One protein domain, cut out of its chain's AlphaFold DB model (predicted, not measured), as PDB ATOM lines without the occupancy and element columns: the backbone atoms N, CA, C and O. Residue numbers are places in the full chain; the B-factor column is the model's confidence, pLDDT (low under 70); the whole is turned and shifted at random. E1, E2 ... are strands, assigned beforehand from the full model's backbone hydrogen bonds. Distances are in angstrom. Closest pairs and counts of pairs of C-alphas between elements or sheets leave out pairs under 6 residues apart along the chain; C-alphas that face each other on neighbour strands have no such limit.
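This is residues 24 to 30, 42 to 79 and 88 to 116 of the 120 residues of an uncharacterized protein of marine sediment metagenome (UniProt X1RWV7). A strongly twisted sheet of three strands has a two-strand ribbon, E1 and E5, loosely and only partly over one face. The 74 printed residues hold no named helix and five strands, E1 to E5; the sheets, E3 - E2 - E4 and E1 - E5, are antiparallel. The class is all strand, only just compact, close to loose: radius of gyration of the C-alphas 13.2 A, spans 41 by 22 by 21 A.

Start at residues 24 to 25, which pair antiparallel with 93 to 94 of E4, residues 91 to 97. E1, residues 42 to 45, neighbours E5, residues 104 to 114; see N 44 and O 106, 2.8 A. E2, residues 52 to 59, forms a hairpin with E3, residues 62 to 70: N 55 and O 67, 2.9 A. E2 also neighbours E4: N 54 and O 95, 3.0 A. E1 and E3 are apart.

Find C-alpha 42 at (10.723, 21.095, 105.679), where E1, 10.8 A, begins. E2 spans 22.1 A, E3 23.2 A, bending by 65 degrees at residue 66, and E4 19.2 A. E5, 32.4 A, ends at C-alpha 114, (-2.316, 34.407, 116.560).

C-alphas 100 and 116, the farthest apart, are 42.3 A apart. Cuts leave 23.5 A between C-alphas 30 and 42, and 23.0 A between 79 and 88. Residues 30, 88 and 115 to 116 are under pLDDT 70.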
ATOM      1  N   LEU A  24      -0.094  16.219  99.941       90.50
ATOM      2  CA  LEU A  24      -0.278  16.198 101.387       90.50
ATOM      3  C   LEU A  24      -0.815  17.541 101.855       90.50
ATOM      4  O   LEU A  24      -0.319  18.596 101.455       90.50
ATOM      5  N   LEU A  25      -1.818  17.491 102.725       89.88
ATOM      6  CA  LEU A  25      -2.420  18.667 103.335       89.88
ATOM      7  C   LEU A  25      -2.212  18.628 104.844       89.88
ATOM      8  O   LEU A  25      -2.409  17.587 105.474       89.88
ATOM      9  N   THR A  26      -1.888  19.773 105.444       86.69
ATOM     10  CA  THR A  26      -2.029  19.914 106.900       86.69
ATOM     11  C   THR A  26      -3.488  19.717 107.306       86.69
ATOM     12  O   THR A  26      -4.375  20.059 106.520       86.69
ATOM     13  N   PRO A  27      -3.789  19.233 108.523       80.31
ATOM     14  CA  PRO A  27      -5.160  19.211 109.020       80.31
ATOM     15  C   PRO A  27      -5.820  20.596 108.899       80.31
ATOM     16  O   PRO A  27      -5.143  21.608 109.102       80.31
ATOM     17  N   PRO A  28      -7.118  20.673 108.559       75.25
ATOM     18  CA  PRO A  28      -7.826  21.945 108.546       75.25
ATOM     19  C   PRO A  28      -7.912  22.502 109.969       75.25
ATOM     20  O   PRO A  28      -8.178  21.757 110.916       75.25
ATOM     21  N   PHE A  29      -7.743  23.814 110.134       71.00
ATOM     22  CA  PHE A  29      -7.978  24.434 111.434       71.00
ATOM     23  C   PHE A  29      -9.478  24.637 111.637       71.00
ATOM     24  O   PHE A  29     -10.145  25.366 110.905       71.00
ATOM     25  N   SER A  30     -10.026  23.996 112.664       65.81
ATOM     26  CA  SER A  30     -11.455  24.064 112.989       65.81
ATOM     27  C   SER A  30     -11.860  25.347 113.724       65.81
ATOM     28  O   SER A  30     -13.046  25.663 113.821       65.81
ATOM     29  N   ALA A  42       9.635  21.995 106.047       92.69
ATOM     30  CA  ALA A  42      10.723  21.095 105.679       92.69
ATOM     31  C   ALA A  42      10.137  19.817 105.096       92.69
ATOM     32  O   ALA A  42       9.142  19.325 105.618       92.69
ATOM     33  N   VAL A  43      10.766  19.253 104.072       94.44
ATOM     34  CA  VAL A  43      10.324  17.990 103.465       94.44
ATOM     35  C   VAL A  43      11.488  17.026 103.284       94.44
ATOM     36  O   VAL A  43      12.639  17.449 103.194       94.44
ATOM     37  N   MET A  44      11.200  15.734 103.218       94.12
ATOM     38  CA  MET A  44      12.180  14.682 102.969       94.12
ATOM     39  C   MET A  44      11.509  13.520 102.238       94.12
ATOM     40  O   MET A  44      10.416  13.108 102.611       94.12
ATOM     41  N   ASN A  45      12.180  12.956 101.238       93.06
ATOM     42  CA  ASN A  45      11.874  11.625 100.715       93.06
ATOM     43  C   ASN A  45      12.978  10.681 101.200       93.06
ATOM     44  O   ASN A  45      14.164  10.954 100.995       93.06
ATOM     45  N   GLU A  46      12.609   9.612 101.899       92.06
ATOM     46  CA  GLU A  46      13.568   8.663 102.470       92.06
ATOM     47  C   GLU A  46      14.192   7.756 101.399       92.06
ATOM     48  O   GLU A  46      15.366   7.382 101.488       92.06
ATOM     49  N   ASN A  47      13.431   7.426 100.355       91.00
ATOM     50  CA  ASN A  47      13.776   6.373  99.405       91.00
ATOM     51  C   ASN A  47      14.435   6.918  98.135       91.00
ATOM     52  O   ASN A  47      15.496   6.428  97.730       91.00
ATOM     53  N   THR A  48      13.831   7.942  97.532       83.94
ATOM     54  CA  THR A  48      14.182   8.423  96.194       83.94
ATOM     55  C   THR A  48      14.912   9.762  96.246       83.94
ATOM     56  O   THR A  48      14.599  10.656  97.032       83.94
ATOM     57  N   ARG A  49      15.935   9.885  95.394       83.88
ATOM     58  CA  ARG A  49      16.620  11.151  95.111       83.88
ATOM     59  C   ARG A  49      15.943  11.845  93.936       83.88
ATOM     60  O   ARG A  49      15.376  11.179  93.082       83.88
ATOM     61  N   GLU A  50      16.110  13.154  93.867       87.56
ATOM     62  CA  GLU A  50      15.597  14.018  92.807       87.56
ATOM     63  C   GLU A  50      14.060  14.141  92.690       87.56
ATOM     64  O   GLU A  50      13.618  14.556  91.613       87.56
ATOM     65  N   PRO A  51      13.225  13.880  93.727       88.62
ATOM     66  CA  PRO A  51      11.830  14.269  93.629       88.62
ATOM     67  C   PRO A  51      11.718  15.796  93.582       88.62
ATOM     68  O   PRO A  51      12.495  16.523  94.217       88.62
ATOM     69  N   GLU A  52      10.751  16.262  92.808       93.69
ATOM     70  CA  GLU A  52      10.324  17.653  92.758       93.69
ATOM     71  C   GLU A  52       9.232  17.854  93.808       93.69
ATOM     72  O   GLU A  52       8.362  17.002  93.982       93.69
ATOM     73  N   VAL A  53       9.293  18.951  94.553       95.00
ATOM     74  CA  VAL A  53       8.303  19.265  95.579       95.00
ATOM     75  C   VAL A  53       7.852  20.701  95.434       95.00
ATOM     76  O   VAL A  53       8.670  21.616  95.521       95.00
ATOM     77  N   ASP A  54       6.544  20.884  95.289       95.38
ATOM     78  CA  ASP A  54       5.912  22.193  95.387       95.38
ATOM     79  C   ASP A  54       5.313  22.382  96.769       95.38
ATOM     80  O   ASP A  54       4.615  21.503  97.286       95.38
ATOM     81  N   VAL A  55       5.524  23.561  97.344       94.38
ATOM     82  CA  VAL A  55       4.907  23.943  98.612       94.38
ATOM     83  C   VAL A  55       4.018  25.160  98.414       94.38
ATOM     84  O   VAL A  55       4.386  26.140  97.767       94.38
ATOM     85  N   GLY A  56       2.812  25.089  98.965       93.88
ATOM     86  CA  GLY A  56       1.765  26.069  98.745       93.88
ATOM     87  C   GLY A  56       0.698  26.060  99.827       93.88
ATOM     88  O   GLY A  56       0.872  25.514 100.917       93.88
ATOM     89  N   ILE A  57      -0.437  26.659  99.492       92.50
ATOM     90  CA  ILE A  57      -1.662  26.646 100.288       92.50
ATOM     91  C   ILE A  57      -2.820  26.055  99.496       92.50
ATOM     92  O   ILE A  57      -2.868  26.149  98.269       92.50
ATOM     93  N   CYS A  58      -3.778  25.488 100.221       92.44
ATOM     94  CA  CYS A  58      -5.057  25.034  99.702       92.44
ATOM     95  C   CYS A  58      -6.203  25.713 100.459       92.44
ATOM     96  O   CYS A  58      -6.174  25.806 101.686       92.44
ATOM     97  N   HIS A  59      -7.223  26.147  99.721       89.69
ATOM     98  CA  HIS A  59      -8.509  26.563 100.270       89.69
ATOM     99  C   HIS A  59      -9.633  26.025  99.383       89.69
ATOM    100  O   HIS A  59      -9.690  26.323  98.189       89.69
ATOM    101  N   GLY A  60     -10.525  25.210  99.952       86.88
ATOM    102  CA  GLY A  60     -11.686  24.676  99.228       86.88
ATOM    103  C   GLY A  60     -11.335  23.895  97.951       86.88
ATOM    104  O   GLY A  60     -12.087  23.948  96.985       86.88
ATOM    105  N   GLY A  61     -10.177  23.224  97.916       88.00
ATOM    106  CA  GLY A  61      -9.685  22.495  96.739       88.00
ATOM    107  C   GLY A  61      -8.983  23.359  95.684       88.00
ATOM    108  O   GLY A  61      -8.569  22.838  94.653       88.00
ATOM    109  N   THR A  62      -8.831  24.664  95.924       91.88
ATOM    110  CA  THR A  62      -8.016  25.555  95.086       91.88
ATOM    111  C   THR A  62      -6.613  25.670  95.665       91.88
ATOM    112  O   THR A  62      -6.468  25.908  96.863       91.88
ATOM    113  N   TYR A  63      -5.593  25.540  94.815       93.94
ATOM    114  CA  TYR A  63      -4.184  25.528  95.211       93.94
ATOM    115  C   TYR A  63      -3.450  26.783  94.743       93.94
ATOM    116  O   TYR A  63      -3.642  27.239  93.615       93.94
ATOM    117  N   PHE A  64      -2.568  27.300  95.594       92.88
ATOM    118  CA  PHE A  64      -1.623  28.360  95.256       92.88
ATOM    119  C   PHE A  64      -0.224  27.958  95.725       92.88
ATOM    120  O   PHE A  64      -0.006  27.771  96.920       92.88
ATOM    121  N   TRP A  65       0.704  27.805  94.784       93.56
ATOM    122  CA  TRP A  65       2.067  27.334  95.035       93.56
ATOM    123  C   TRP A  65       3.017  28.519  95.215       93.56
ATOM    124  O   TRP A  65       2.972  29.469  94.434       93.56
ATOM    125  N   PHE A  66       3.851  28.475  96.252       91.75
ATOM    126  CA  PHE A  66       4.817  29.530  96.561       91.75
ATOM    127  C   PHE A  66       6.196  29.240  95.988       91.75
ATOM    128  O   PHE A  66       6.868  30.159  95.526       91.75
ATOM    129  N   ASP A  67       6.625  27.984  96.092       93.00
ATOM    130  CA  ASP A  67       7.992  27.577  95.813       93.00
ATOM    131  C   ASP A  67       8.033  26.123  95.334       93.00
ATOM    132  O   ASP A  67       7.182  25.314  95.719       93.00
ATOM    133  N   THR A  68       9.048  25.818  94.530       93.75
ATOM    134  CA  THR A  68       9.309  24.504  93.943       93.75
ATOM    135  C   THR A  68      10.776  24.166  94.161       93.75
ATOM    136  O   THR A  68      11.665  24.945  93.817       93.75
ATOM    137  N   GLY A  69      11.051  22.994  94.722       93.00
ATOM    138  CA  GLY A  69      12.405  22.553  95.032       93.00
ATOM    139  C   GLY A  69      12.651  21.120  94.599       93.00
ATOM    140  O   GLY A  69      11.728  20.322  94.484       93.00
ATOM    141  N   GLN A  70      13.920  20.782  94.388       94.31
ATOM    142  CA  GLN A  70      14.337  19.428  94.043       94.31
ATOM    143  C   GLN A  70      15.160  18.826  95.182       94.31
ATOM    144  O   GLN A  70      16.175  19.396  95.598       94.31
ATOM    145  N   LEU A  71      14.759  17.655  95.678       92.88
ATOM    146  CA  LEU A  71      15.473  16.983  96.763       92.88
ATOM    147  C   LEU A  71      16.631  16.181  96.172       92.88
ATOM    148  O   LEU A  71      16.514  15.005  95.842       92.88
ATOM    149  N   THR A  72      17.787  16.814  96.025       93.81
ATOM    150  CA  THR A  72      18.974  16.216  95.387       93.81
ATOM    151  C   THR A  72      19.564  15.001  96.121       93.81
ATOM    152  O   THR A  72      20.368  14.264  95.553       93.81
ATOM    153  N   THR A  73      19.176  14.769  97.376       93.12
ATOM    154  CA  THR A  73      19.705  13.719  98.251       93.12
ATOM    155  C   THR A  73      18.562  13.040  98.999       93.12
ATOM    156  O   THR A  73      17.760  13.704  99.652       93.12
ATOM    157  N   ARG A  74      18.513  11.705  98.943       92.81
ATOM    158  CA  ARG A  74      17.561  10.897  99.724       92.81
ATOM    159  C   ARG A  74      17.826  11.025 101.228       92.81
ATOM    160  O   ARG A  74      18.984  11.108 101.639       92.81
ATOM    161  N   GLY A  75      16.776  10.983 102.040       92.25
ATOM    162  CA  GLY A  75      16.874  11.000 103.504       92.25
ATOM    163  C   GLY A  75      17.403  12.312 104.098       92.25
ATOM    164  O   GLY A  75      17.795  12.344 105.262       92.25
ATOM    165  N   VAL A  76      17.458  13.387 103.305       94.62
ATOM    166  CA  VAL A  76      17.862  14.724 103.756       94.62
ATOM    167  C   VAL A  76      16.639  15.631 103.798       94.62
ATOM    168  O   VAL A  76      15.808  15.607 102.893       94.62
ATOM    169  N   TRP A  77      16.548  16.442 104.849       93.69
ATOM    170  CA  TRP A  77      15.509  17.457 104.987       93.69
ATOM    171  C   TRP A  77      15.838  18.699 104.159       93.69
ATOM    172  O   TRP A  77      16.895  19.309 104.333       93.69
ATOM    173  N   TYR A  78      14.902  19.098 103.304       94.12
ATOM    174  CA  TYR A  78      14.988  20.289 102.468       94.12
ATOM    175  C   TYR A  78      14.066  21.381 103.014       94.12
ATOM    176  O   TYR A  78      12.856  21.160 103.102       94.12
ATOM    177  N   PRO A  79      14.619  22.543 103.408       93.81
ATOM    178  CA  PRO A  79      13.840  23.640 103.957       93.81
ATOM    179  C   PRO A  79      13.263  24.546 102.861       93.81
ATOM    180  O   PRO A  79      14.004  25.119 102.066       93.81
ATOM    181  N   THR A  88      -7.763  30.733 109.146       68.94
ATOM    182  CA  THR A  88      -7.775  29.323 109.587       68.94
ATOM    183  C   THR A  88      -8.414  28.337 108.606       68.94
ATOM    184  O   THR A  88      -8.259  27.131 108.747       68.94
ATOM    185  N   ASP A  89      -9.102  28.809 107.577       80.44
ATOM    186  CA  ASP A  89      -9.667  27.972 106.519       80.44
ATOM    187  C   ASP A  89      -8.661  27.586 105.418       80.44
ATOM    188  O   ASP A  89      -9.026  26.861 104.491       80.44
ATOM    189  N   TYR A  90      -7.408  28.037 105.507       86.56
ATOM    190  CA  TYR A  90      -6.322  27.608 104.627       86.56
ATOM    191  C   TYR A  90      -5.534  26.440 105.233       86.56
ATOM    192  O   TYR A  90      -5.291  26.381 106.438       86.56
ATOM    193  N   GLN A  91      -5.072  25.533 104.375       88.69
ATOM    194  CA  GLN A  91      -4.157  24.435 104.709       88.69
ATOM    195  C   GLN A  91      -2.829  24.641 103.972       88.69
ATOM    196  O   GLN A  91      -2.839  25.183 102.868       88.69
ATOM    197  N   ILE A  92      -1.698  24.191 104.526       90.62
ATOM    198  CA  ILE A  92      -0.474  24.040 103.722       90.62
ATOM    199  C   ILE A  92      -0.664  22.817 102.827       90.62
ATOM    200  O   ILE A  92      -1.130  21.771 103.284       90.62
ATOM    201  N   ALA A  93      -0.291  22.972 101.561       93.00
ATOM    202  CA  ALA A  93      -0.282  21.923 100.560       93.00
ATOM    203  C   ALA A  93       1.151  21.622 100.127       93.00
ATOM    204  O   ALA A  93       1.939  22.539  99.897       93.00
ATOM    205  N   ILE A  94       1.472  20.339 100.006       94.44
ATOM    206  CA  ILE A  94       2.778  19.851  99.564       94.44
ATOM    207  C   ILE A  94       2.523  18.840  98.460       94.44
ATOM    208  O   ILE A  94       1.917  17.800  98.720       94.44
ATOM    209  N   ARG A  95       2.946  19.153  97.237       94.69
ATOM    210  CA  ARG A  95       2.820  18.256  96.090       94.69
ATOM    211  C   ARG A  95       4.153  17.582  95.835       94.69
ATOM    212  O   ARG A  95       5.156  18.266  95.672       94.69
ATOM    213  N   TRP A  96       4.135  16.260  95.774       93.31
ATOM    214  CA  TRP A  96       5.288  15.446  95.425       93.31
ATOM    215  C   TRP A  96       5.231  15.079  93.953       93.31
ATOM    216  O   TRP A  96       4.209  14.576  93.485       93.31
ATOM    217  N   GLY A  97       6.327  15.300  93.243       91.38
ATOM    218  CA  GLY A  97       6.505  14.862  91.873       91.38
ATOM    219  C   GLY A  97       7.831  14.161  91.645       91.38
ATOM    220  O   GLY A  97       8.751  14.239  92.460       91.38
ATOM    221  N   ASN A  98       7.914  13.434  90.531       89.69
ATOM    222  CA  ASN A  98       9.062  12.581  90.204       89.69
ATOM    223  C   ASN A  98       9.437  11.596  91.341       89.69
ATOM    224  O   ASN A  98      10.613  11.363  91.627       89.69
ATOM    225  N   CYS A  99       8.430  11.032  92.010       87.69
ATOM    226  CA  CYS A  99       8.604  10.014  93.041       87.69
ATOM    227  C   CYS A  99       8.327   8.609  92.486       87.69
ATOM    228  O   CYS A  99       7.822   8.420  91.377       87.69
ATOM    229  N   SER A 100       8.646   7.589  93.280       87.94
ATOM    230  CA  SER A 100       8.216   6.216  93.012       87.94
ATOM    231  C   SER A 100       7.037   5.836  93.906       87.94
ATOM    232  O   SER A 100       6.964   6.239  95.067       87.94
ATOM    233  N   ILE A 101       6.113   5.019  93.386       88.81
ATOM    234  CA  ILE A 101       5.087   4.383  94.230       88.81
ATOM    235  C   ILE A 101       5.805   3.564  95.308       88.81
ATOM    236  O   ILE A 101       6.671   2.749  94.988       88.81
ATOM    237  N   GLY A 102       5.417   3.763  96.567       88.12
ATOM    238  CA  GLY A 102       6.044   3.135  97.730       88.12
ATOM    239  C   GLY A 102       7.126   3.976  98.411       88.12
ATOM    240  O   GLY A 102       7.625   3.547  99.447       88.12
ATOM    241  N   ASP A 103       7.472   5.155  97.889       90.25
ATOM    242  CA  ASP A 103       8.352   6.090  98.596       90.25
ATOM    243  C   ASP A 103       7.707   6.582  99.902       90.25
ATOM    244  O   ASP A 103       6.533   6.955  99.941       90.25
ATOM    245  N   HIS A 104       8.492   6.637 100.969       90.69
ATOM    246  CA  HIS A 104       8.150   7.231 102.250       90.69
ATOM    247  C   HIS A 104       8.570   8.694 102.250       90.69
ATOM    248  O   HIS A 104       9.752   9.037 102.118       90.69
ATOM    249  N   VAL A 105       7.576   9.564 102.384       91.06
ATOM    250  CA  VAL A 105       7.769  11.006 102.363       91.06
ATOM    251  C   VAL A 105       7.308  11.635 103.661       91.06
ATOM    252  O   VAL A 105       6.319  11.244 104.284       91.06
ATOM    253  N   TYR A 106       8.045  12.663 104.043       91.62
ATOM    254  CA  TYR A 106       7.895  13.365 105.296       91.62
ATOM    255  C   TYR A 106       7.824  14.855 105.022       91.62
ATOM    256  O   TYR A 106       8.544  15.386 104.174       91.62
ATOM    257  N   ALA A 107       6.990  15.544 105.783       90.88
ATOM    258  CA  ALA A 107       6.968  16.985 105.839       90.88
ATOM    259  C   ALA A 107       6.755  17.477 107.270       90.88
ATOM    260  O   ALA A 107       6.091  16.848 108.087       90.88
ATOM    261  N   THR A 108       7.324  18.630 107.584       91.56
ATOM    262  CA  THR A 108       7.091  19.336 108.838       91.56
ATOM    263  C   THR A 108       6.719  20.763 108.514       91.56
ATOM    264  O   THR A 108       7.415  21.433 107.756       91.56
ATOM    265  N   VAL A 109       5.611  21.229 109.074       89.12
ATOM    266  CA  VAL A 109       5.152  22.607 108.919       89.12
ATOM    267  C   VAL A 109       5.303  23.295 110.265       89.12
ATOM    268  O   VAL A 109       4.731  22.845 111.256       89.12
ATOM    269  N   ASN A 110       6.091  24.363 110.300       88.12
ATOM    270  CA  ASN A 110       6.341  25.151 111.497       88.12
ATOM    271  C   ASN A 110       5.650  26.512 111.389       88.12
ATOM    272  O   ASN A 110       5.802  27.238 110.400       88.12
ATOM    273  N   GLY A 111       4.903  26.858 112.427       84.00
ATOM    274  CA  GLY A 111       4.190  28.115 112.509       84.00
ATOM    275  C   GLY A 111       3.606  28.358 113.891       84.00
ATOM    276  O   GLY A 111       3.941  27.684 114.855       84.00
ATOM    277  N   TYR A 112       2.712  29.330 113.996       81.88
ATOM    278  CA  TYR A 112       1.981  29.614 115.229       81.88
ATOM    279  C   TYR A 112       0.629  30.244 114.912       81.88
ATOM    280  O   TYR A 112       0.430  30.859 113.861       81.88
ATOM    281  N   ILE A 113      -0.315  30.091 115.836       79.19
ATOM    282  CA  ILE A 113      -1.615  30.747 115.756       79.19
ATOM    283  C   ILE A 113      -1.529  32.072 116.511       79.19
ATOM    284  O   ILE A 113      -1.027  32.140 117.628       79.19
ATOM    285  N   ARG A 114      -2.040  33.136 115.900       76.69
ATOM    286  CA  ARG A 114      -2.316  34.407 116.560       76.69
ATOM    287  C   ARG A 114      -3.796  34.464 116.912       76.69
ATOM    288  O   ARG A 114      -4.653  34.147 116.078       76.69
ATOM    289  N   GLU A 115      -4.086  34.896 118.136       66.56
ATOM    290  CA  GLU A 115      -5.442  35.290 118.515       66.56
ATOM    291  C   GLU A 115      -5.966  36.364 117.544       66.56
ATOM    292  O   GLU A 115      -5.164  37.130 116.990       66.56
ATOM    293  N   PRO A 116      -7.288  36.412 117.285       62.50
ATOM    294  CA  PRO A 116      -7.863  37.479 116.481       62.50
ATOM    295  C   PRO A 116      -7.397  38.830 117.016       62.50
ATOM    296  O   PRO A 116      -7.335  39.025 118.228       62.50
TER     297      PRO A 116